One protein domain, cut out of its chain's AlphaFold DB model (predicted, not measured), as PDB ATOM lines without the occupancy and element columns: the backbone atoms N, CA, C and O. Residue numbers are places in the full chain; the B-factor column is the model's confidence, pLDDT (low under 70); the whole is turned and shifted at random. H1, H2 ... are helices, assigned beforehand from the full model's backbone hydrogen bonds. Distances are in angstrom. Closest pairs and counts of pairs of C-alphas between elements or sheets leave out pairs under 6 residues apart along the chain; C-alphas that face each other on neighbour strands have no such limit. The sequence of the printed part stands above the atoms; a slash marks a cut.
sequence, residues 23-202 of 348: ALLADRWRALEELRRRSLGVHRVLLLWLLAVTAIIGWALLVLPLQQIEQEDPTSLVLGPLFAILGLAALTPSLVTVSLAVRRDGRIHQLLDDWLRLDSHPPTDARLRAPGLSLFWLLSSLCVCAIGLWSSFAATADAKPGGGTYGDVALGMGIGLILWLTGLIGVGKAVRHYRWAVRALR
ATOM      1  N   ALA A  23       6.593  41.536 -29.007       80.38
ATOM      2  CA  ALA A  23       5.959  40.747 -30.063       80.38
ATOM      3  C   ALA A  23       6.907  39.664 -30.607       80.38
ATOM      4  O   ALA A  23       6.509  38.508 -30.749       80.38
ATOM      5  N   LEU A  24       8.187  40.004 -30.806       81.25
ATOM      6  CA  LEU A  24       9.225  39.037 -31.183       81.25
ATOM      7  C   LEU A  24       9.377  37.926 -30.131       81.25
ATOM      8  O   LEU A  24       9.455  36.744 -30.474       81.25
ATOM      9  N   LEU A  25       9.402  38.289 -28.844       80.25
ATOM     10  CA  LEU A  25       9.531  37.320 -27.751       80.25
ATOM     11  C   LEU A  25       8.300  36.411 -27.628       80.25
ATOM     12  O   LEU A  25       8.462  35.218 -27.371       80.25
ATOM     13  N   ALA A  26       7.092  36.938 -27.843       81.19
ATOM     14  CA  ALA A  26       5.853  36.162 -27.802       81.19
ATOM     15  C   ALA A  26       5.775  35.122 -28.935       81.19
ATOM     16  O   ALA A  26       5.460  33.954 -28.677       81.19
ATOM     17  N   ASP A  27       6.127  35.508 -30.166       80.12
ATOM     18  CA  ASP A  27       6.189  34.586 -31.309       80.12
ATOM     19  C   ASP A  27       7.268  33.517 -31.115       80.12
ATOM     20  O   ASP A  27       7.020  32.327 -31.337       80.12
ATOM     21  N   ARG A  28       8.444  33.913 -30.607       78.81
ATOM     22  CA  ARG A  28       9.502  32.972 -30.217       78.81
ATOM     23  C   ARG A  28       8.991  31.974 -29.183       78.81
ATOM     24  O   ARG A  28       9.251  30.781 -29.322       78.81
ATOM     25  N   TRP A  29       8.288  32.432 -28.149       79.19
ATOM     26  CA  TRP A  29       7.815  31.555 -27.079       79.19
ATOM     27  C   TRP A  29       6.806  30.529 -27.600       79.19
ATOM     28  O   TRP A  29       6.934  29.348 -27.292       79.19
ATOM     29  N   ARG A  30       5.872  30.938 -28.470       79.44
ATOM     30  CA  ARG A  30       4.944  30.009 -29.143       79.44
ATOM     31  C   ARG A  30       5.666  28.999 -30.031       79.44
ATOM     32  O   ARG A  30       5.345  27.813 -29.975       79.44
ATOM     33  N   ALA A  31       6.646  29.443 -30.818       76.88
ATOM     34  CA  ALA A  31       7.428  28.548 -31.666       76.88
ATOM     35  C   ALA A  31       8.224  27.534 -30.828       76.88
ATOM     36  O   ALA A  31       8.201  26.340 -31.118       76.88
ATOM     37  N   LEU A  32       8.880  27.987 -29.755       72.12
ATOM     38  CA  LEU A  32       9.634  27.124 -28.843       72.12
ATOM     39  C   LEU A  32       8.733  26.154 -28.077       72.12
ATOM     40  O   LEU A  32       9.107  24.995 -27.922       72.12
ATOM     41  N   GLU A  33       7.554  26.587 -27.636       76.62
ATOM     42  CA  GLU A  33       6.578  25.736 -26.950       76.62
ATOM     43  C   GLU A  33       6.062  24.618 -27.866       76.62
ATOM     44  O   GLU A  33       6.003  23.452 -27.464       76.62
ATOM     45  N   GLU A  34       5.755  24.951 -29.120       76.81
ATOM     46  CA  GLU A  34       5.310  23.983 -30.122       76.81
ATOM     47  C   GLU A  34       6.434  23.007 -30.501       76.81
ATOM     48  O   GLU A  34       6.215  21.793 -30.581       76.81
ATOM     49  N   LEU A  35       7.668  23.506 -30.670       70.00
ATOM     50  CA  LEU A  35       8.839  22.645 -30.860       70.00
ATOM     51  C   LEU A  35       9.046  21.728 -29.656       70.00
ATOM     52  O   LEU A  35       9.287  20.539 -29.857       70.00
ATOM     53  N   ARG A  36       8.920  22.248 -28.432       69.12
ATOM     54  CA  ARG A  36       9.099  21.499 -27.182       69.12
ATOM     55  C   ARG A  36       8.086  20.367 -27.063       69.12
ATOM     56  O   ARG A  36       8.474  19.233 -26.786       69.12
ATOM     57  N   ARG A  37       6.805  20.643 -27.323       70.06
ATOM     58  CA  ARG A  37       5.738  19.625 -27.306       70.06
ATOM     59  C   ARG A  37       5.975  18.526 -28.340       70.06
ATOM     60  O   ARG A  37       5.728  17.357 -28.053       70.06
ATOM     61  N   ARG A  38       6.514  18.870 -29.515       68.06
ATOM     62  CA  ARG A  38       6.847  17.889 -30.566       68.06
ATOM     63  C   ARG A  38       8.159  17.146 -30.322       68.06
ATOM     64  O   ARG A  38       8.274  15.988 -30.725       68.06
ATOM     65  N   SER A  39       9.150  17.777 -29.692       61.22
ATOM     66  CA  SER A  39      10.460  17.171 -29.438       61.22
ATOM     67  C   SER A  39      10.449  16.242 -28.224       61.22
ATOM     68  O   SER A  39      11.149  15.232 -28.245       61.22
ATOM     69  N   LEU A  40       9.633  16.545 -27.206       59.72
ATOM     70  CA  LEU A  40       9.491  15.767 -25.963       59.72
ATOM     71  C   LEU A  40       8.286  14.815 -25.962       59.72
ATOM     72  O   LEU A  40       7.903  14.303 -24.914       59.72
ATOM     73  N   GLY A  41       7.665  14.572 -27.118       63.28
ATOM     74  CA  GLY A  41       6.520  13.676 -27.194       63.28
ATOM     75  C   GLY A  41       6.888  12.271 -26.712       63.28
ATOM     76  O   GLY A  41       7.728  11.612 -27.326       63.28
ATOM     77  N   VAL A  42       6.200  11.788 -25.672       64.81
ATOM     78  CA  VAL A  42       6.206  10.387 -25.192       64.81
ATOM     79  C   VAL A  42       6.074   9.397 -26.356       64.81
ATOM     80  O   VAL A  42       6.675   8.329 -26.355       64.81
ATOM     81  N   HIS A  43       5.380   9.811 -27.417       65.12
ATOM     82  CA  HIS A  43       5.259   9.080 -28.670       65.12
ATOM     83  C   HIS A  43       6.606   8.654 -29.286       65.12
ATOM     84  O   HIS A  43       6.697   7.572 -29.852       65.12
ATOM     85  N   ARG A  44       7.676   9.451 -29.155       70.25
ATOM     86  CA  ARG A  44       9.014   9.070 -29.642       70.25
ATOM     87  C   ARG A  44       9.668   7.983 -28.801       70.25
ATOM     88  O   ARG A  44      10.370   7.157 -29.367       70.25
ATOM     89  N   VAL A  45       9.443   7.988 -27.486       70.44
ATOM     90  CA  VAL A  45       9.897   6.912 -26.590       70.44
ATOM     91  C   VAL A  45       9.162   5.637 -26.944       70.44
ATOM     92  O   VAL A  45       9.796   4.619 -27.178       70.44
ATOM     93  N   LEU A  46       7.839   5.727 -27.073       71.50
ATOM     94  CA  LEU A  46       7.009   4.598 -27.455       71.50
ATOM     95  C   LEU A  46       7.442   4.022 -28.808       71.50
ATOM     96  O   LEU A  46       7.592   2.815 -28.922       71.50
ATOM     97  N   LEU A  47       7.723   4.873 -29.802       71.88
ATOM     98  CA  LEU A  47       8.271   4.436 -31.089       71.88
ATOM     99  C   LEU A  47       9.629   3.752 -30.938       71.88
ATOM    100  O   LEU A  47       9.850   2.754 -31.602       71.88
ATOM    101  N   LEU A  48      10.522   4.257 -30.083       73.94
ATOM    102  CA  LEU A  48      11.842   3.659 -29.855       73.94
ATOM    103  C   LEU A  48      11.726   2.291 -29.162       73.94
ATOM    104  O   LEU A  48      12.436   1.362 -29.527       73.94
ATOM    105  N   TRP A  49      10.775   2.140 -28.240       76.44
ATOM    106  CA  TRP A  49      10.437   0.859 -27.614       76.44
ATOM    107  C   TRP A  49       9.797  -0.125 -28.594       76.44
ATOM    108  O   TRP A  49      10.265  -1.252 -28.707       76.44
ATOM    109  N   LEU A  50       8.780   0.297 -29.349       76.25
ATOM    110  CA  LEU A  50       8.164  -0.503 -30.417       76.25
ATOM    111  C   LEU A  50       9.215  -0.971 -31.421       76.25
ATOM    112  O   LEU A  50       9.211  -2.122 -31.845       76.25
ATOM    113  N   LEU A  51      10.138  -0.083 -31.772       74.75
ATOM    114  CA  LEU A  51      11.239  -0.366 -32.670       74.75
ATOM    115  C   LEU A  51      12.208  -1.401 -32.087       74.75
ATOM    116  O   LEU A  51      12.583  -2.329 -32.798       74.75
ATOM    117  N   ALA A  52      12.582  -1.257 -30.813       76.62
ATOM    118  CA  ALA A  52      13.425  -2.216 -30.106       76.62
ATOM    119  C   ALA A  52      12.774  -3.603 -30.093       76.62
ATOM    120  O   ALA A  52      13.397  -4.576 -30.503       76.62
ATOM    121  N   VAL A  53      11.493  -3.678 -29.717       79.69
ATOM    122  CA  VAL A  53      10.708  -4.921 -29.717       79.69
ATOM    123  C   VAL A  53      10.646  -5.525 -31.120       79.69
ATOM    124  O   VAL A  53      10.901  -6.711 -31.287       79.69
ATOM    125  N   THR A  54      10.389  -4.713 -32.147       77.44
ATOM    126  CA  THR A  54      10.345  -5.183 -33.542       77.44
ATOM    127  C   THR A  54      11.708  -5.698 -34.010       77.44
ATOM    128  O   THR A  54      11.775  -6.702 -34.711       77.44
ATOM    129  N   ALA A  55      12.802  -5.043 -33.610       78.00
ATOM    130  CA  ALA A  55      14.158  -5.480 -33.933       78.00
ATOM    131  C   ALA A  55      14.520  -6.794 -33.223       78.00
ATOM    132  O   ALA A  55      15.107  -7.669 -33.854       78.00
ATOM    133  N   ILE A  56      14.119  -6.959 -31.958       80.50
ATOM    134  CA  ILE A  56      14.283  -8.210 -31.202       80.50
ATOM    135  C   ILE A  56      13.502  -9.344 -31.878       80.50
ATOM    136  O   ILE A  56      14.069 -10.403 -32.120       80.50
ATOM    137  N   ILE A  57      12.236  -9.112 -32.245       81.19
ATOM    138  CA  ILE A  57      11.408 -10.103 -32.953       81.19
ATOM    139  C   ILE A  57      12.039 -10.463 -34.305       81.19
ATOM    140  O   ILE A  57      12.178 -11.640 -34.623       81.19
ATOM    141  N   GLY A  58      12.464  -9.467 -35.089       81.50
ATOM    142  CA  GLY A  58      13.108  -9.690 -36.386       81.50
ATOM    143  C   GLY A  58      14.411 -10.483 -36.277       81.50
ATOM    144  O   GLY A  58      14.676 -11.333 -37.121       81.50
ATOM    145  N   TRP A  59      15.194 -10.250 -35.222       86.19
ATOM    146  CA  TRP A  59      16.413 -11.008 -34.948       86.19
ATOM    147  C   TRP A  59      16.132 -12.437 -34.484       86.19
ATOM    148  O   TRP A  59      16.749 -13.364 -34.997       86.19
ATOM    149  N   ALA A  60      15.169 -12.634 -33.581       82.88
ATOM    150  CA  ALA A  60      14.751 -13.967 -33.147       82.88
ATOM    151  C   ALA A  60      14.286 -14.823 -34.341       82.88
ATOM    152  O   ALA A  60      14.686 -15.979 -34.470       82.88
ATOM    153  N   LEU A  61      13.529 -14.226 -35.270       82.12
ATOM    154  CA  LEU A  61      13.139 -14.871 -36.528       82.12
ATOM    155  C   LEU A  61      14.335 -15.202 -37.429       82.12
ATOM    156  O   LEU A  61      14.295 -16.196 -38.142       82.12
ATOM    157  N   LEU A  62      15.400 -14.399 -37.395       81.06
ATOM    158  CA  LEU A  62      16.602 -14.632 -38.195       81.06
ATOM    159  C   LEU A  62      17.451 -15.802 -37.677       81.06
ATOM    160  O   LEU A  62      18.161 -16.426 -38.462       81.06
ATOM    161  N   VAL A  63      17.393 -16.086 -36.371       81.62
ATOM    162  CA  VAL A  63      18.215 -17.122 -35.723       81.62
ATOM    163  C   VAL A  63      17.529 -18.491 -35.692       81.62
ATOM    164  O   VAL A  63      18.216 -19.509 -35.730       81.62
ATOM    165  N   LEU A  64      16.193 -18.539 -35.731       83.31
ATOM    166  CA  LEU A  64      15.424 -19.787 -35.872       83.31
ATOM    167  C   LEU A  64      15.916 -20.702 -37.023       83.31
ATOM    168  O   LEU A  64      16.140 -21.886 -36.773       83.31
ATOM    169  N   PRO A  65      16.165 -20.201 -38.253       80.81
ATOM    170  CA  PRO A  65      16.775 -20.980 -39.335       80.81
ATOM    171  C   PRO A  65      18.116 -21.608 -38.963       80.81
ATOM    172  O   PRO A  65      18.403 -22.728 -39.368       80.81
ATOM    173  N   LEU A  66      18.942 -20.876 -38.209       79.88
ATOM    174  CA  LEU A  66      20.276 -21.316 -37.811       79.88
ATOM    175  C   LEU A  66      20.188 -22.521 -36.867       79.88
ATOM    176  O   LEU A  66      20.892 -23.502 -37.070       79.88
ATOM    177  N   GLN A  67      19.274 -22.465 -35.892       82.75
ATOM    178  CA  GLN A  67      19.008 -23.576 -34.973       82.75
ATOM    179  C   GLN A  67      18.436 -24.802 -35.701       82.75
ATOM    180  O   GLN A  67      18.758 -25.933 -35.353       82.75
ATOM    181  N   GLN A  68      17.614 -24.592 -36.734       83.56
ATOM    182  CA  GLN A  68      17.037 -25.685 -37.525       83.56
ATOM    183  C   GLN A  68      18.079 -26.417 -38.386       83.56
ATOM    184  O   GLN A  68      17.978 -27.628 -38.554       83.56
ATOM    185  N   ILE A  69      19.082 -25.703 -38.909       81.81
ATOM    186  CA  ILE A  69      20.204 -26.316 -39.642       81.81
ATOM    187  C   ILE A  69      21.012 -27.235 -38.714       81.81
ATOM    188  O   ILE A  69      21.460 -28.294 -39.139       81.81
ATOM    189  N   GLU A  70      21.162 -26.853 -37.444       83.38
ATOM    190  CA  GLU A  70      21.900 -27.624 -36.435       83.38
ATOM    191  C   GLU A  70      21.160 -28.915 -36.019       83.38
ATOM    192  O   GLU A  70      21.800 -29.871 -35.596       83.38
ATOM    193  N   GLN A  71      19.832 -28.972 -36.189       84.19
ATOM    194  CA  GLN A  71      19.001 -30.155 -35.904       84.19
ATOM    195  C   GLN A  71      18.870 -31.129 -37.091       84.19
ATOM    196  O   GLN A  71      18.192 -32.142 -36.962       84.19
ATOM    197  N   GLU A  72      19.504 -30.837 -38.235       82.69
ATOM    198  CA  GLU A  72      19.434 -31.633 -39.477       82.69
ATOM    199  C   GLU A  72      18.002 -31.906 -39.987       82.69
ATOM    200  O   GLU A  72      17.754 -32.848 -40.745       82.69
ATOM    201  N   ASP A  73      17.042 -31.047 -39.632       81.44
ATOM    202  CA  ASP A  73      15.653 -31.208 -40.053       81.44
ATOM    203  C   ASP A  73      15.484 -30.836 -41.542       81.44
ATOM    204  O   ASP A  73      15.785 -29.703 -41.940       81.44
ATOM    205  N   PRO A  74      14.937 -31.721 -42.400       83.06
ATOM    206  CA  PRO A  74      14.793 -31.462 -43.839       83.06
ATOM    207  C   PRO A  74      13.801 -30.329 -44.159       83.06
ATOM    208  O   PRO A  74      13.876 -29.706 -45.220       83.06
ATOM    209  N   THR A  75      12.889 -30.010 -43.239       84.56
ATOM    210  CA  THR A  75      11.963 -28.867 -43.320       84.56
ATOM    211  C   THR A  75      12.672 -27.508 -43.237       84.56
ATOM    212  O   THR A  75      12.144 -26.511 -43.748       84.56
ATOM    213  N   SER A  76      13.886 -27.459 -42.678       82.44
ATOM    214  CA  SER A  76      14.688 -26.236 -42.526       82.44
ATOM    215  C   SER A  76      15.075 -25.588 -43.863       82.44
ATOM    216  O   SER A  76      15.160 -24.362 -43.952       82.44
ATOM    217  N   LEU A  77      15.217 -26.386 -44.929       82.44
ATOM    218  CA  LEU A  77      15.586 -25.927 -46.276       82.44
ATOM    219  C   LEU A  77      14.576 -24.938 -46.871       82.44
ATOM    220  O   LEU A  77      14.960 -24.042 -47.621       82.44
ATOM    221  N   VAL A  78      13.291 -25.083 -46.530       87.19
ATOM    222  CA  VAL A  78      12.213 -24.228 -47.055       87.19
ATOM    223  C   VAL A  78      11.814 -23.153 -46.044       87.19
ATOM    224  O   VAL A  78      11.639 -21.991 -46.418       87.19
ATOM    225  N   LEU A  79      11.698 -23.508 -44.759       81.38
ATOM    226  CA  LEU A  79      11.300 -22.562 -43.708       81.38
ATOM    227  C   LEU A  79      12.406 -21.552 -43.376       81.38
ATOM    228  O   LEU A  79      12.109 -20.386 -43.114       81.38
ATOM    229  N   GLY A  80      13.674 -21.965 -43.431       84.56
ATOM    230  CA  GLY A  80      14.818 -21.128 -43.084       84.56
ATOM    231  C   GLY A  80      14.907 -19.833 -43.906       84.56
ATOM    232  O   GLY A  80      14.890 -18.741 -43.328       84.56
ATOM    233  N   PRO A  81      14.928 -19.910 -45.251       85.38
ATOM    234  CA  PRO A  81      14.920 -18.728 -46.110       85.38
ATOM    235  C   PRO A  81      13.689 -17.842 -45.893       85.38
ATOM    236  O   PRO A  81      13.803 -16.617 -45.913       85.38
ATOM    237  N   LEU A  82      12.519 -18.446 -45.651       87.69
ATOM    238  CA  LEU A  82      11.270 -17.718 -45.427       87.69
ATOM    239  C   LEU A  82      11.354 -16.844 -44.167       87.69
ATOM    240  O   LEU A  82      11.053 -15.648 -44.219       87.69
ATOM    241  N   PHE A  83      11.821 -17.415 -43.054       84.38
ATOM    242  CA  PHE A  83      12.025 -16.681 -41.805       84.38
ATOM    243  C   PHE A  83      13.134 -15.633 -41.916       84.38
ATOM    244  O   PHE A  83      12.966 -14.523 -41.409       84.38
ATOM    245  N   ALA A  84      14.221 -15.925 -42.637       81.50
ATOM    246  CA  ALA A  84      15.287 -14.956 -42.886       81.50
ATOM    247  C   ALA A  84      14.780 -13.736 -43.680       81.50
ATOM    248  O   ALA A  84      15.052 -12.591 -43.307       81.50
ATOM    249  N   ILE A  85      13.990 -13.962 -44.736       87.06
ATOM    250  CA  ILE A  85      13.369 -12.886 -45.522       87.06
ATOM    251  C   ILE A  85      12.390 -12.092 -44.653       87.06
ATOM    252  O   ILE A  85      12.406 -10.861 -44.695       87.06
ATOM    253  N   LEU A  86      11.568 -12.766 -43.846       85.25
ATOM    254  CA  LEU A  86      10.591 -12.114 -42.974       85.25
ATOM    255  C   LEU A  86      11.267 -11.273 -41.879       85.25
ATOM    256  O   LEU A  86      10.865 -10.133 -41.640       85.25
ATOM    257  N   GLY A  87      12.338 -11.789 -41.270       80.00
ATOM    258  CA  GLY A  87      13.159 -11.065 -40.301       80.00
ATOM    259  C   GLY A  87      13.832  -9.839 -40.919       80.00
ATOM    260  O   GLY A  87      13.763  -8.742 -40.359       80.00
ATOM    261  N   LEU A  88      14.395  -9.969 -42.126       81.06
ATOM    262  CA  LEU A  88      14.995  -8.842 -42.847       81.06
ATOM    263  C   LEU A  88      13.947  -7.796 -43.261       81.06
ATOM    264  O   LEU A  88      14.176  -6.586 -43.132       81.06
ATOM    265  N   ALA A  89      12.776  -8.246 -43.710       84.19
ATOM    266  CA  ALA A  89      11.648  -7.384 -44.041       84.19
ATOM    267  C   ALA A  89      11.122  -6.632 -42.807       84.19
ATOM    268  O   ALA A  89      10.758  -5.466 -42.935       84.19
ATOM    269  N   ALA A  90      11.147  -7.244 -41.618       78.62
ATOM    270  CA  ALA A  90      10.798  -6.591 -40.355       78.62
ATOM    271  C   ALA A  90      11.884  -5.608 -39.869       78.62
ATOM    272  O   ALA A  90      11.569  -4.536 -39.343       78.62
ATOM    273  N   LEU A  91      13.167  -5.918 -40.092       72.69
ATOM    274  CA  LEU A  91      14.298  -5.056 -39.716       72.69
ATOM    275  C   LEU A  91      14.406  -3.803 -40.594       72.69
ATOM    276  O   LEU A  91      14.695  -2.710 -40.103       72.69
ATOM    277  N   THR A  92      14.140  -3.923 -41.889       79.62
ATOM    278  CA  THR A  92      14.278  -2.816 -42.849       79.62
ATOM    279  C   THR A  92      13.511  -1.539 -42.452       79.62
ATOM    280  O   THR A  92      14.136  -0.475 -42.364       79.62
ATOM    281  N   PRO A  93      12.193  -1.567 -42.163       73.75
ATOM    282  CA  PRO A  93      11.459  -0.368 -41.755       73.75
ATOM    283  C   PRO A  93      11.965   0.183 -40.419       73.75
ATOM    284  O   PRO A  93      11.948   1.400 -40.208       73.75
ATOM    285  N   SER A  94      12.485  -0.682 -39.547       72.50
ATOM    286  CA  SER A  94      13.095  -0.274 -38.288       72.50
ATOM    287  C   SER A  94      14.338   0.599 -38.540       72.50
ATOM    288  O   SER A  94      14.389   1.766 -38.140       72.50
ATOM    289  N   LEU A  95      15.277   0.129 -39.365       71.44
ATOM    290  CA  LEU A  95      16.459   0.913 -39.753       71.44
ATOM    291  C   LEU A  95      16.108   2.223 -40.480       71.44
ATOM    292  O   LEU A  95      16.718   3.275 -40.232       71.44
ATOM    293  N   VAL A  96      15.116   2.188 -41.371       79.56
ATOM    294  CA  VAL A  96      14.692   3.369 -42.137       79.56
ATOM    295  C   VAL A  96      14.070   4.426 -41.221       79.56
ATOM    296  O   VAL A  96      14.409   5.610 -41.329       79.56
ATOM    297  N   THR A  97      13.195   4.034 -40.293       72.44
ATOM    298  CA  THR A  97      12.541   4.977 -39.369       72.44
ATOM    299  C   THR A  97      13.540   5.631 -38.417       72.44
ATOM    300  O   THR A  97      13.477   6.852 -38.239       72.44
ATOM    301  N   VAL A  98      14.523   4.880 -37.905       69.19
ATOM    302  CA  VAL A  98      15.647   5.429 -37.120       69.19
ATOM    303  C   VAL A  98      16.423   6.454 -37.931       69.19
ATOM    304  O   VAL A  98      16.607   7.590 -37.488       69.19
ATOM    305  N   SER A  99      16.830   6.090 -39.146       70.81
ATOM    306  CA  SER A  99      17.625   6.960 -40.013       70.81
ATOM    307  C   SER A  99      16.899   8.271 -40.321       70.81
ATOM    308  O   SER A  99      17.484   9.359 -40.267       70.81
ATOM    309  N   LEU A 100      15.595   8.199 -40.594       77.06
ATOM    310  CA  LEU A 100      14.759   9.375 -40.826       77.06
ATOM    311  C   LEU A 100      14.557  10.206 -39.555       77.06
ATOM    312  O   LEU A 100      14.574  11.438 -39.629       77.06
ATOM    313  N   ALA A 101      14.397   9.567 -38.395       70.44
ATOM    314  CA  ALA A 101      14.269  10.252 -37.114       70.44
ATOM    315  C   ALA A 101      15.547  11.032 -36.762       70.44
ATOM    316  O   ALA A 101      15.458  12.198 -36.369       70.44
ATOM    317  N   VAL A 102      16.723  10.432 -36.978       68.25
ATOM    318  CA  VAL A 102      18.031  11.080 -36.770       68.25
ATOM    319  C   VAL A 102      18.203  12.275 -37.712       68.25
ATOM    320  O   VAL A 102      18.557  13.372 -37.270       68.25
ATOM    321  N   ARG A 103      17.874  12.116 -39.003       74.81
ATOM    322  CA  ARG A 103      17.950  13.215 -39.985       74.81
ATOM    323  C   ARG A 103      16.988  14.362 -39.665       74.81
ATOM    324  O   ARG A 103      17.353  15.529 -39.823       74.81
ATOM    325  N   ARG A 104      15.766  14.058 -39.210       73.38
ATOM    326  CA  ARG A 104      14.778  15.077 -38.816       73.38
ATOM    327  C   ARG A 104      15.227  15.866 -37.591       73.38
ATOM    328  O   ARG A 104      15.066  17.083 -37.589       73.38
ATOM    329  N   ASP A 105      15.846  15.217 -36.608       68.75
ATOM    330  CA  ASP A 105      16.394  15.923 -35.442       68.75
ATOM    331  C   ASP A 105      17.518  16.877 -35.816       68.75
ATOM    332  O   ASP A 105      17.566  17.992 -35.301       68.75
ATOM    333  N   GLY A 106      18.390  16.491 -36.753       70.25
ATOM    334  CA  GLY A 106      19.396  17.398 -37.310       70.25
ATOM    335  C   GLY A 106      18.792  18.734 -37.756       70.25
ATOM    336  O   GLY A 106      19.274  19.786 -37.342       70.25
ATOM    337  N   ARG A 107      17.686  18.683 -38.509       77.56
ATOM    338  CA  ARG A 107      16.987  19.873 -39.025       77.56
ATOM    339  C   ARG A 107      16.310  20.700 -37.935       77.56
ATOM    340  O   ARG A 107      16.384  21.920 -37.975       77.56
ATOM    341  N   ILE A 108      15.666  20.052 -36.963       72.81
ATOM    342  CA  ILE A 108      15.007  20.756 -35.850       72.81
ATOM    343  C   ILE A 108      16.039  21.548 -35.041       72.81
ATOM    344  O   ILE A 108      15.803  22.704 -34.707       72.81
ATOM    345  N   HIS A 109      17.204  20.955 -34.782       69.31
ATOM    346  CA  HIS A 109      18.279  21.640 -34.070       69.31
ATOM    347  C   HIS A 109      18.903  22.781 -34.874       69.31
ATOM    348  O   HIS A 109      19.244  23.792 -34.276       69.31
ATOM    349  N   GLN A 110      19.023  22.654 -36.199       78.69
ATOM    350  CA  GLN A 110      19.477  23.762 -37.050       78.69
ATOM    351  C   GLN A 110      18.524  24.957 -36.953       78.69
ATOM    352  O   GLN A 110      18.969  26.069 -36.704       78.69
ATOM    353  N   LEU A 111      17.212  24.708 -37.038       76.19
ATOM    354  CA  LEU A 111      16.206  25.755 -36.856       76.19
ATOM    355  C   LEU A 111      16.289  26.378 -35.459       76.19
ATOM    356  O   LEU A 111      16.190  27.593 -35.322       76.19
ATOM    357  N   LEU A 112      16.489  25.559 -34.423       73.31
ATOM    358  CA  LEU A 112      16.630  26.042 -33.052       73.31
ATOM    359  C   LEU A 112      17.877  26.924 -32.884       73.31
ATOM    360  O   LEU A 112      17.788  27.977 -32.259       73.31
ATOM    361  N   ASP A 113      19.010  26.525 -33.466       75.75
ATOM    362  CA  ASP A 113      20.247  27.311 -33.462       75.75
ATOM    363  C   ASP A 113      20.074  28.628 -34.237       75.75
ATOM    364  O   ASP A 113      20.561  29.668 -33.788       75.75
ATOM    365  N   ASP A 114      19.331  28.626 -35.345       78.56
ATOM    366  CA  ASP A 114      19.014  29.842 -36.099       78.56
ATOM    367  C   ASP A 114      18.116  30.796 -35.293       78.56
ATOM    368  O   ASP A 114      18.383  31.998 -35.242       78.56
ATOM    369  N   TRP A 115      17.105  30.273 -34.589       74.19
ATOM    370  CA  TRP A 115      16.259  31.060 -33.680       74.19
ATOM    371  C   TRP A 115      17.023  31.576 -32.449       74.19
ATOM    372  O   TRP A 115      16.768  32.692 -31.998       74.19
ATOM    373  N   LEU A 116      17.986  30.815 -31.923       71.50
ATOM    374  CA  LEU A 116      18.855  31.245 -30.816       71.50
ATOM    375  C   LEU A 116      19.859  32.319 -31.236       71.50
ATOM    376  O   LEU A 116      20.209  33.185 -30.434       71.50
ATOM    377  N   ARG A 117      20.321  32.281 -32.491       74.75
ATOM    378  CA  ARG A 117      21.187  33.324 -33.057       74.75
ATOM    379  C   ARG A 117      20.476  34.670 -33.190       74.75
ATOM    380  O   ARG A 117      21.167  35.685 -33.215       74.75
ATOM    381  N   LEU A 118      19.143  34.690 -33.287       73.50
ATOM    382  CA  LEU A 118      18.371  35.928 -33.429       73.50
ATOM    383  C   LEU A 118      18.392  36.801 -32.168       73.50
ATOM    384  O   LEU A 118      18.526  38.012 -32.301       73.50
ATOM    385  N   ASP A 119      18.244  36.215 -30.976       67.69
ATOM    386  CA  ASP A 119      18.282  36.960 -29.713       67.69
ATOM    387  C   ASP A 119      18.624  36.027 -28.535       67.69
ATOM    388  O   ASP A 119      18.034  34.956 -28.371       67.69
ATOM    389  N   SER A 120      19.572  36.424 -27.687       63.69
ATOM    390  CA  SER A 120      20.009  35.653 -26.516       63.69
ATOM    391  C   SER A 120      19.463  36.305 -25.243       63.69
ATOM    392  O   SER A 120      19.991  37.323 -24.808       63.69
ATOM    393  N   HIS A 121      18.419  35.724 -24.637       62.53
ATOM    394  CA  HIS A 121      17.849  36.197 -23.367       62.53
ATOM    395  C   HIS A 121      18.035  35.158 -22.249       62.53
ATOM    396  O   HIS A 121      17.257  34.206 -22.154       62.53
ATOM    397  N   PRO A 122      19.023  35.355 -21.356       62.47
ATOM    398  CA  PRO A 122      19.341  34.396 -20.301       62.47
ATOM    399  C   PRO A 122      18.209  34.069 -19.296       62.47
ATOM    400  O   PRO A 122      18.154  32.911 -18.872       62.47
ATOM    401  N   PRO A 123      17.288  34.982 -18.901       60.59
ATOM    402  CA  PRO A 123      16.306  34.663 -17.857       60.59
ATOM    403  C   PRO A 123      15.147  33.784 -18.350       60.59
ATOM    404  O   PRO A 123      14.662  32.925 -17.614       60.59
ATOM    405  N   THR A 124      14.712  33.939 -19.603       58.72
ATOM    406  CA  THR A 124      13.606  33.148 -20.173       58.72
ATOM    407  C   THR A 124      14.051  31.723 -20.514       58.72
ATOM    408  O   THR A 124      13.275  30.777 -20.368       58.72
ATOM    409  N   ASP A 125      15.325  31.552 -20.883       60.38
ATOM    410  CA  ASP A 125      15.916  30.252 -21.221       60.38
ATOM    411  C   ASP A 125      16.138  29.357 -19.985       60.38
ATOM    412  O   ASP A 125      16.166  28.132 -20.107       60.38
ATOM    413  N   ALA A 126      16.222  29.925 -18.774       60.97
ATOM    414  CA  ALA A 126      16.333  29.151 -17.536       60.97
ATOM    415  C   ALA A 126      15.048  28.367 -17.210       60.97
ATOM    416  O   ALA A 126      15.124  27.230 -16.751       60.97
ATOM    417  N   ARG A 127      13.869  28.930 -17.505       56.84
ATOM    418  CA  ARG A 127      12.558  28.311 -17.211       56.84
ATOM    419  C   ARG A 127      12.173  27.195 -18.191       56.84
ATOM    420  O   ARG A 127      11.297  26.387 -17.903       56.84
ATOM    421  N   LEU A 128      12.844  27.138 -19.343       55.62
ATOM    422  CA  LEU A 128      12.741  26.059 -20.333       55.62
ATOM    423  C   LEU A 128      13.656  24.864 -20.008       55.62
ATOM    424  O   LEU A 128      13.554  23.818 -20.655       55.62
ATOM    425  N   ARG A 129      14.523  24.981 -18.995       58.75
ATOM    426  CA  ARG A 129      15.337  23.873 -18.492       58.75
ATOM    427  C   ARG A 129      14.456  22.960 -17.646       58.75
ATOM    428  O   ARG A 129      14.310  23.160 -16.448       58.75
ATOM    429  N   ALA A 130      13.914  21.917 -18.262       56.94
ATOM    430  CA  ALA A 130      13.463  20.726 -17.548       56.94
ATOM    431  C   ALA A 130      14.570  19.651 -17.621       56.94
ATOM    432  O   ALA A 130      14.455  18.709 -18.411       56.94
ATOM    433  N   PRO A 131      15.677  19.776 -16.854       57.47
ATOM    434  CA  PRO A 131      16.779  18.815 -16.895       57.47
ATOM    435  C   PRO A 131      16.354  17.434 -16.380       57.47
ATOM    436  O   PRO A 131      16.891  16.430 -16.837       57.47
ATOM    437  N   GLY A 132      15.352  17.369 -15.494       58.16
ATOM    438  CA  GLY A 132      14.876  16.114 -14.907       58.16
ATOM    439  C   GLY A 132      14.277  15.153 -15.933       58.16
ATOM    440  O   GLY A 132      14.579  13.966 -15.910       58.16
ATOM    441  N   LEU A 133      13.507  15.664 -16.900       63.94
ATOM    442  CA  LEU A 133      12.892  14.813 -17.920       63.94
ATOM    443  C   LEU A 133      13.940  14.246 -18.887       63.94
ATOM    444  O   LEU A 133      13.841  13.092 -19.285       63.94
ATOM    445  N   SER A 134      14.973  15.034 -19.215       59.47
ATOM    446  CA  SER A 134      16.130  14.583 -20.001       59.47
ATOM    447  C   SER A 134      16.969  13.553 -19.247       59.47
ATOM    448  O   SER A 134      17.505  12.644 -19.875       59.47
ATOM    449  N   LEU A 135      17.113  13.703 -17.929       62.19
ATOM    450  CA  LEU A 135      17.882  12.785 -17.095       62.19
ATOM    451  C   LEU A 135      17.151  11.452 -16.930       62.19
ATOM    452  O   LEU A 135      17.768  10.407 -17.092       62.19
ATOM    453  N   PHE A 136      15.833  11.484 -16.717       66.94
ATOM    454  CA  PHE A 136      14.985  10.290 -16.729       66.94
ATOM    455  C   PHE A 136      15.056   9.567 -18.084       66.94
ATOM    456  O   PHE A 136      15.175   8.345 -18.141       66.94
ATOM    457  N   TRP A 137      15.081  10.327 -19.185       67.69
ATOM    458  CA  TRP A 137      15.292   9.803 -20.540       67.69
ATOM    459  C   TRP A 137      16.652   9.115 -20.716       67.69
ATOM    460  O   TRP A 137      16.753   8.058 -21.348       67.69
ATOM    461  N   LEU A 138      17.698   9.728 -20.157       67.44
ATOM    462  CA  LEU A 138      19.067   9.227 -20.196       67.44
ATOM    463  C   LEU A 138      19.195   7.963 -19.343       67.44
ATOM    464  O   LEU A 138      19.755   6.988 -19.827       67.44
ATOM    465  N   LEU A 139      18.603   7.944 -18.144       68.75
ATOM    466  CA  LEU A 139      18.554   6.771 -17.268       68.75
ATOM    467  C   LEU A 139      17.795   5.617 -17.917       68.75
ATOM    468  O   LEU A 139      18.301   4.505 -17.924       68.75
ATOM    469  N   SER A 140      16.627   5.867 -18.512       67.94
ATOM    470  CA  SER A 140      15.866   4.813 -19.192       67.94
ATOM    471  C   SER A 140      16.662   4.207 -20.356       67.94
ATOM    472  O   SER A 140      16.750   2.987 -20.463       67.94
ATOM    473  N   SER A 141      17.324   5.038 -21.173       68.31
ATOM    474  CA  SER A 141      18.185   4.552 -22.267       68.31
ATOM    475  C   SER A 141      19.440   3.837 -21.754       68.31
ATOM    476  O   SER A 141      19.868   2.848 -22.346       68.31
ATOM    477  N   LEU A 142      20.025   4.321 -20.655       72.31
ATOM    478  CA  LEU A 142      21.188   3.715 -20.012       72.31
ATOM    479  C   LEU A 142      20.838   2.349 -19.423       72.31
ATOM    480  O   LEU A 142      21.596   1.411 -19.628       72.31
ATOM    481  N   CYS A 143      19.680   2.215 -18.770       74.06
ATOM    482  CA  CYS A 143      19.182   0.935 -18.279       74.06
ATOM    483  C   CYS A 143      18.990  -0.055 -19.429       74.06
ATOM    484  O   CYS A 143      19.461  -1.178 -19.330       74.06
ATOM    485  N   VAL A 144      18.382   0.358 -20.549       71.31
ATOM    486  CA  VAL A 144      18.236  -0.512 -21.734       71.31
ATOM    487  C   VAL A 144      19.601  -0.924 -22.297       71.31
ATOM    488  O   VAL A 144      19.794  -2.084 -22.652       71.31
ATOM    489  N   CYS A 145      20.569  -0.007 -22.333       73.06
ATOM    490  CA  CYS A 145      21.931  -0.298 -22.784       73.06
ATOM    491  C   CYS A 145      22.657  -1.269 -21.837       73.06
ATOM    492  O   CYS A 145      23.305  -2.209 -22.291       73.06
ATOM    493  N   ALA A 146      22.517  -1.065 -20.526       74.38
ATOM    494  CA  ALA A 146      23.093  -1.920 -19.495       74.38
ATOM    495  C   ALA A 146      22.479  -3.324 -19.529       74.38
ATOM    496  O   ALA A 146      23.219  -4.297 -19.452       74.38
ATOM    497  N   ILE A 147      21.160  -3.429 -19.725       73.25
ATOM    498  CA  ILE A 147      20.467  -4.706 -19.926       73.25
ATOM    499  C   ILE A 147      20.980  -5.387 -21.197       73.25
ATOM    500  O   ILE A 147      21.322  -6.558 -21.143       73.25
ATOM    501  N   GLY A 148      21.114  -4.663 -22.314       72.94
ATOM    502  CA  GLY A 148      21.668  -5.220 -23.553       72.94
ATOM    503  C   GLY A 148      23.091  -5.752 -23.392       72.94
ATOM    504  O   GLY A 148      23.396  -6.857 -23.830       72.94
ATOM    505  N   LEU A 149      23.949  -4.992 -22.707       75.88
ATOM    506  CA  LEU A 149      25.325  -5.393 -22.432       75.88
ATOM    507  C   LEU A 149      25.383  -6.592 -21.476       75.88
ATOM    508  O   LEU A 149      26.140  -7.530 -21.713       75.88
ATOM    509  N   TRP A 150      24.553  -6.583 -20.431       80.75
ATOM    510  CA  TRP A 150      24.389  -7.706 -19.514       80.75
ATOM    511  C   TRP A 150      23.935  -8.962 -20.256       80.75
ATOM    512  O   TRP A 150      24.533 -10.014 -20.066       80.75
ATOM    513  N   SER A 151      22.943  -8.860 -21.144       72.56
ATOM    514  CA  SER A 151      22.477  -9.977 -21.971       72.56
ATOM    515  C   SER A 151      23.580 -10.527 -22.877       72.56
ATOM    516  O   SER A 151      23.714 -11.744 -22.970       72.56
ATOM    517  N   SER A 152      24.409  -9.666 -23.486       74.06
ATOM    518  CA  SER A 152      25.580 -10.113 -24.258       74.06
ATOM    519  C   SER A 152      26.564 -10.907 -23.396       74.06
ATOM    520  O   SER A 152      27.025 -11.966 -23.812       74.06
ATOM    521  N   PHE A 153      26.882 -10.413 -22.194       79.19
ATOM    522  CA  PHE A 153      27.815 -11.092 -21.292       79.19
ATOM    523  C   PHE A 153      27.239 -12.386 -20.713       79.19
ATOM    524  O   PHE A 153      27.951 -13.386 -20.654       79.19
ATOM    525  N   ALA A 154      25.958 -12.393 -20.340       75.69
ATOM    526  CA  ALA A 154      25.262 -13.577 -19.847       75.69
ATOM    527  C   ALA A 154      25.281 -14.699 -20.895       75.69
ATOM    528  O   ALA A 154      25.656 -15.822 -20.576       75.69
ATOM    529  N   ALA A 155      25.015 -14.369 -22.164       73.19
ATOM    530  CA  ALA A 155      25.084 -15.334 -23.260       73.19
ATOM    531  C   ALA A 155      26.490 -15.940 -23.439       73.19
ATOM    532  O   ALA A 155      26.620 -17.124 -23.732       73.19
ATOM    533  N   THR A 156      27.554 -15.152 -23.237       75.25
ATOM    534  CA  THR A 156      28.932 -15.675 -23.290       75.25
ATOM    535  C   THR A 156      29.337 -16.459 -22.043       75.25
ATOM    536  O   THR A 156      30.182 -17.342 -22.137       75.25
ATOM    537  N   ALA A 157      28.757 -16.147 -20.882       77.50
ATOM    538  CA  ALA A 157      29.061 -16.822 -19.623       77.50
ATOM    539  C   ALA A 157      28.403 -18.209 -19.537       77.50
ATOM    540  O   ALA A 157      29.007 -19.135 -18.998       77.50
ATOM    541  N   ASP A 158      27.208 -18.364 -20.117       71.38
ATOM    542  CA  ASP A 158      26.503 -19.648 -20.203       71.38
ATOM    543  C   ASP A 158      27.035 -20.565 -21.316       71.38
ATOM    544  O   ASP A 158      26.669 -21.742 -21.379       71.38
ATOM    545  N   ALA A 159      27.938 -20.071 -22.173       70.06
ATOM    546  CA  ALA A 159      28.576 -20.861 -23.219       70.06
ATOM    547  C   ALA A 159      29.552 -21.883 -22.611       70.06
ATOM    548  O   ALA A 159      30.767 -21.681 -22.539       70.06
ATOM    549  N   LYS A 160      29.010 -23.011 -22.151       75.38
ATOM    550  CA  LYS A 160      29.789 -24.143 -21.656       75.38
ATOM    551  C   LYS A 160      30.405 -24.887 -22.851       75.38
ATOM    552  O   LYS A 160      29.659 -25.281 -23.754       75.38
ATOM    553  N   PRO A 161      31.733 -25.110 -22.879       66.06
ATOM    554  CA  PRO A 161      32.375 -25.847 -23.962       66.06
ATOM    555  C   PRO A 161      31.754 -27.246 -24.095       66.06
ATOM    556  O   PRO A 161      31.812 -28.035 -23.154       66.06
ATOM    557  N   GLY A 162      31.135 -27.534 -25.244       69.88
ATOM    558  CA  GLY A 162      30.563 -28.848 -25.570       69.88
ATOM    559  C   GLY A 162      29.089 -29.076 -25.205       69.88
ATOM    560  O   GLY A 162      28.622 -30.194 -25.389       69.88
ATOM    561  N   GLY A 163      28.359 -28.069 -24.704       67.00
ATOM    562  CA  GLY A 163      26.944 -28.231 -24.315       67.00
ATOM    563  C   GLY A 163      25.946 -27.239 -24.920       67.00
ATOM    564  O   GLY A 163      24.749 -27.487 -24.839       67.00
ATOM    565  N   GLY A 164      26.407 -26.126 -25.499       63.75
ATOM    566  CA  GLY A 164      25.537 -25.094 -26.073       63.75
ATOM    567  C   GLY A 164      25.487 -25.141 -27.600       63.75
ATOM    568  O   GLY A 164      26.533 -25.122 -28.247       63.75
ATOM    569  N   THR A 165      24.275 -25.152 -28.149       72.62
ATOM    570  CA  THR A 165      23.948 -24.938 -29.567       72.62
ATOM    571  C   THR A 165      24.503 -23.583 -30.026       72.62
ATOM    572  O   THR A 165      24.257 -22.560 -29.374       72.62
ATOM    573  N   TYR A 166      25.245 -23.533 -31.142       74.38
ATOM    574  CA  TYR A 166      25.827 -22.277 -31.663       74.38
ATOM    575  C   TYR A 166      24.748 -21.209 -31.908       74.38
ATOM    576  O   TYR A 166      25.002 -20.005 -31.758       74.38
ATOM    577  N   GLY A 167      23.529 -21.652 -32.231       74.56
ATOM    578  CA  GLY A 167      22.356 -20.795 -32.373       74.56
ATOM    579  C   GLY A 167      22.016 -19.970 -31.127       74.56
ATOM    580  O   GLY A 167      21.682 -18.795 -31.267       74.56
ATOM    581  N   ASP A 168      22.158 -20.512 -29.914       76.88
ATOM    582  CA  ASP A 168      21.781 -19.800 -28.679       76.88
ATOM    583  C   ASP A 168      22.758 -18.673 -28.345       76.88
ATOM    584  O   ASP A 168      22.355 -17.570 -27.960       76.88
ATOM    585  N   VAL A 169      24.050 -18.912 -28.581       79.75
ATOM    586  CA  VAL A 169      25.090 -17.892 -28.407       79.75
ATOM    587  C   VAL A 169      24.902 -16.768 -29.427       79.75
ATOM    588  O   VAL A 169      24.940 -15.590 -29.063       79.75
ATOM    589  N   ALA A 170      24.635 -17.105 -30.694       79.56
ATOM    590  CA  ALA A 170      24.365 -16.118 -31.740       79.56
ATOM    591  C   ALA A 170      23.081 -15.308 -31.466       79.56
ATOM    592  O   ALA A 170      23.050 -14.091 -31.689       79.56
ATOM    593  N   LEU A 171      22.039 -15.958 -30.933       78.94
ATOM    594  CA  LEU A 171      20.796 -15.310 -30.513       78.94
ATOM    595  C   LEU A 171      21.057 -14.302 -29.395       78.94
ATOM    596  O   LEU A 171      20.722 -13.125 -29.546       78.94
ATOM    597  N   GLY A 172      21.709 -14.740 -28.316       77.75
ATOM    598  CA  GLY A 172      22.026 -13.894 -27.168       77.75
ATOM    599  C   GLY A 172      22.936 -12.720 -27.532       77.75
ATOM    600  O   GLY A 172      22.639 -11.572 -27.188       77.75
ATOM    601  N   MET A 173      23.993 -12.978 -28.307       82.31
ATOM    602  CA  MET A 173      24.940 -11.950 -28.744       82.31
ATOM    603  C   MET A 173      24.275 -10.905 -29.650       82.31
ATOM    604  O   MET A 173      24.517  -9.705 -29.503       82.31
ATOM    605  N   GLY A 174      23.408 -11.337 -30.566       79.00
ATOM    606  CA  GLY A 174      22.719 -10.420 -31.466       79.00
ATOM    607  C   GLY A 174      21.602  -9.616 -30.800       79.00
ATOM    608  O   GLY A 174      21.501  -8.413 -31.051       79.00
ATOM    609  N   ILE A 175      20.832 -10.213 -29.879       79.38
ATOM    610  CA  ILE A 175      19.871  -9.473 -29.041       79.38
ATOM    611  C   ILE A 175      20.611  -8.403 -28.237       79.38
ATOM    612  O   ILE A 175      20.230  -7.230 -28.270       79.38
ATOM    613  N   GLY A 176      21.707  -8.779 -27.578       76.19
ATOM    614  CA  GLY A 176      22.521  -7.846 -26.811       76.19
ATOM    615  C   GLY A 176      23.086  -6.703 -27.664       76.19
ATOM    616  O   GLY A 176      22.981  -5.539 -27.273       76.19
ATOM    617  N   LEU A 177      23.574  -6.989 -28.880       78.19
ATOM    618  CA  LEU A 177      24.034  -5.968 -29.831       78.19
ATOM    619  C   LEU A 177      22.909  -5.011 -30.260       78.19
ATOM    620  O   LEU A 177      23.126  -3.798 -30.335       78.19
ATOM    621  N   ILE A 178      21.705  -5.525 -30.523       77.94
ATOM    622  CA  ILE A 178      20.543  -4.714 -30.917       77.94
ATOM    623  C   ILE A 178      20.105  -3.802 -29.771       77.94
ATOM    624  O   ILE A 178      19.882  -2.606 -29.996       77.94
ATOM    625  N   LEU A 179      20.015  -4.325 -28.543       72.94
ATOM    626  CA  LEU A 179      19.713  -3.507 -27.366       72.94
ATOM    627  C   LEU A 179      20.807  -2.465 -27.118       72.94
ATOM    628  O   LEU A 179      20.489  -1.309 -26.830       72.94
ATOM    629  N   TRP A 180      22.076  -2.837 -27.286       76.75
ATOM    630  CA  TRP A 180      23.208  -1.928 -27.124       76.75
ATOM    631  C   TRP A 180      23.172  -0.779 -28.139       76.75
ATOM    632  O   TRP A 180      23.229   0.389 -27.751       76.75
ATOM    633  N   LEU A 181      22.983  -1.075 -29.430       74.25
ATOM    634  CA  LEU A 181      22.847  -0.059 -30.481       74.25
ATOM    635  C   LEU A 181      21.638   0.851 -30.236       74.25
ATOM    636  O   LEU A 181      21.734   2.073 -30.373       74.25
ATOM    637  N   THR A 182      20.509   0.271 -29.831       75.38
ATOM    638  CA  THR A 182      19.287   1.019 -29.508       75.38
ATOM    639  C   THR A 182      19.507   1.954 -28.315       75.38
ATOM    640  O   THR A 182      19.141   3.133 -28.371       75.38
ATOM    641  N   GLY A 183      20.185   1.467 -27.273       69.81
ATOM    642  CA  GLY A 183      20.610   2.259 -26.122       69.81
ATOM    643  C   GLY A 183      21.557   3.395 -26.515       69.81
ATOM    644  O   GLY A 183      21.347   4.538 -26.106       69.81
ATOM    645  N   LEU A 184      22.543   3.129 -27.379       71.44
ATOM    646  CA  LEU A 184      23.515   4.122 -27.850       71.44
ATOM    647  C   LEU A 184      22.850   5.257 -28.644       71.44
ATOM    648  O   LEU A 184      23.193   6.431 -28.463       71.44
ATOM    649  N   ILE A 185      21.852   4.935 -29.474       69.69
ATOM    650  CA  ILE A 185      21.033   5.933 -30.180       69.69
ATOM    651  C   ILE A 185      20.290   6.828 -29.172       69.69
ATOM    652  O   ILE A 185      20.233   8.051 -29.357       69.69
ATOM    653  N   GLY A 186      19.757   6.244 -28.094       69.06
ATOM    654  CA  GLY A 186      19.118   6.979 -26.999       69.06
ATOM    655  C   GLY A 186      20.089   7.913 -26.266       69.06
ATOM    656  O   GLY A 186      19.821   9.113 -26.124       69.06
ATOM    657  N   VAL A 187      21.264   7.398 -25.890       67.88
ATOM    658  CA  VAL A 187      22.328   8.159 -25.212       67.88
ATOM    659  C   VAL A 187      22.822   9.318 -26.079       67.88
ATOM    660  O   VAL A 187      22.943  10.442 -25.587       67.88
ATOM    661  N   GLY A 188      23.039   9.099 -27.379       68.50
ATOM    662  CA  GLY A 188      23.500  10.140 -28.302       68.50
ATOM    663  C   GLY A 188      22.575  11.362 -28.343       68.50
ATOM    664  O   GLY A 188      23.045  12.506 -28.366       68.50
ATOM    665  N   LYS A 189      21.252  11.152 -28.274       65.25
ATOM    666  CA  LYS A 189      20.289  12.261 -28.174       65.25
ATOM    667  C   LYS A 189      20.378  12.987 -26.843       65.25
ATOM    668  O   LYS A 189      20.375  14.220 -26.819       65.25
ATOM    669  N   ALA A 190      20.475  12.236 -25.754       66.50
ATOM    670  CA  ALA A 190      20.509  12.803 -24.419       66.50
ATOM    671  C   ALA A 190      21.787  13.637 -24.195       66.50
ATOM    672  O   ALA A 190      21.711  14.776 -23.731       66.50
ATOM    673  N   VAL A 191      22.947  13.150 -24.656       65.31
ATOM    674  CA  VAL A 191      24.223  13.889 -24.620       65.31
ATOM    675  C   VAL A 191      24.151  15.160 -25.462       65.31
ATOM    676  O   VAL A 191      24.668  16.201 -25.054       65.31
ATOM    677  N   ARG A 192      23.492  15.130 -26.626       68.31
ATOM    678  CA  ARG A 192      23.333  16.330 -27.460       68.31
ATOM    679  C   ARG A 192      22.481  17.398 -26.767       68.31
ATOM    680  O   ARG A 192      22.854  18.572 -26.810       68.31
ATOM    681  N   HIS A 193      21.403  16.999 -26.088       65.75
ATOM    682  CA  HIS A 193      20.596  17.903 -25.263       65.75
ATOM    683  C   HIS A 193      21.381  18.453 -24.071       65.75
ATOM    684  O   HIS A 193      21.357  19.661 -23.836       65.75
ATOM    685  N   TYR A 194      22.141  17.600 -23.383       65.62
ATOM    686  CA  TYR A 194      23.005  18.010 -22.280       65.62
ATOM    687  C   TYR A 194      24.073  19.012 -22.740       65.62
ATOM    688  O   TYR A 194      24.202  20.091 -22.168       65.62
ATOM    689  N   ARG A 195      24.778  18.737 -23.846       69.12
ATOM    690  CA  ARG A 195      25.783  19.651 -24.419       69.12
ATOM    691  C   ARG A 195      25.186  20.971 -24.899       69.12
ATOM    692  O   ARG A 195      25.887  21.980 -24.897       69.12
ATOM    693  N   TRP A 196      23.937  20.981 -25.363       68.75
ATOM    694  CA  TRP A 196      23.239  22.224 -25.694       68.75
ATOM    695  C   TRP A 196      22.901  23.016 -24.424       68.75
ATOM    696  O   TRP A 196      23.243  24.194 -24.345       68.75
ATOM    697  N   ALA A 197      22.359  22.360 -23.394       68.44
ATOM    698  CA  ALA A 197      22.057  22.993 -22.111       68.44
ATOM    699  C   ALA A 197      23.316  23.577 -21.441       68.44
ATOM    700  O   ALA A 197      23.297  24.722 -20.992       68.44
ATOM    701  N   VAL A 198      24.429  22.834 -21.446       67.50
ATOM    702  CA  VAL A 198      25.726  23.271 -20.897       67.50
ATOM    703  C   VAL A 198      26.336  24.420 -21.708       67.50
ATOM    704  O   VAL A 198      26.905  25.343 -21.131       67.50
ATOM    705  N   ARG A 199      26.193  24.431 -23.042       66.88
ATOM    706  CA  ARG A 199      26.652  25.571 -23.859       66.88
ATOM    707  C   ARG A 199      25.809  26.823 -23.640       66.88
ATOM    708  O   ARG A 199      26.376  27.906 -23.574       66.88
ATOM    709  N   ALA A 200      24.498  26.682 -23.466       61.22
ATOM    710  CA  ALA A 200      23.608  27.792 -23.121       61.22
ATOM    711  C   ALA A 200      23.836  28.328 -21.690       61.22
ATOM    712  O   ALA A 200      23.393  29.423 -21.357       61.22
ATOM    713  N   LEU A 201      24.512  27.555 -20.834       57.75
ATOM    714  CA  LEU A 201      24.894  27.935 -19.473       57.75
ATOM    715  C   LEU A 201      26.180  28.762 -19.403       57.75
ATOM    716  O   LEU A 201      26.375  29.431 -18.395       57.75
ATOM    717  N   ARG A 202      27.053  28.728 -20.423       65.94
ATOM    718  CA  ARG A 202      28.289  29.524 -20.411       65.94
ATOM    719  C   ARG A 202      27.924  31.008 -20.571       65.94
ATOM    720  O   ARG A 202      27.464  31.392 -21.649       65.94
TER     721      ARG A 202
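What this domain is: This is residues 23 to 202 of the 348 residues of an uncharacterized protein of Streptomyces avermitilis (UniProt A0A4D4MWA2). Two long helical hairpins, H2 with H3 and H5 with H6, lie side by side in a long rod, joined where H2 packs on H6. H1 leads into H2 and lengthens the first hairpin's side toward the far end of H3, while little H4 lies in the turn between the hairpins. The 180 printed residues include six named helices, H1 to H6 in chain order, and no named strand: all helix. The whole is loose, with a radius of gyration of the C-alphas of 21.8 A and spans of 74 by 31 by 20 A.

How they stand to each other: H3, residues 76 to 118, touches H2, residues 42 to 70, with residues 76 to 94 alone. Their closest C-alphas, Gly 58 and Gly 87, are 4.1 A apart, and this hairpin has a shallow tilt of 26 degrees, opposite ways. H6, residues 166 to 201, touches H2 with residues 166 to 182 alone, closest at the C-alphas of Gln 67 and Gly 167, 5.1 A, at a shallow tilt of 21 degrees, opposite ways. H2, H3 and H6 form a bundle, helices side by side. H5, residues 131 to 157, and H6 touch as a hairpin at 23 degrees, with the C-alphas of Gly 148 and Gly 176 closest at 4.3 A. H1, residues 23 to 39, is close to H3 but not clearly touching: the C-alphas of Arg 28 and Trp 115 are 7.8 A apart. H4, residues 122 to 127, is near H6. Every O i to N i+4 pair is within hydrogen-bond range in H1, H5 and H6; H2 has 23 of 25, H3 35 of 39 and H4 0 of 2, with 1 of 3 O i to N i+3 pairs.

Where its parts are: H1 begins at C-alpha 23, (5.959, 40.747, -30.063). H3 measures 62.9 A, H6 51.7 A, H2 42.6 A and H5 37.8 A. H6 ends at C-alpha 201, (24.894, 27.935, -19.473).

The domain as a whole: The C-alphas of Ala 23 and Glu 72, 74.2 A, are the two farthest apart. The printed part has no cut and no long link. Its mean pLDDT is 73.5; residues 119 to 141 and 185 to 202 are among those under 70.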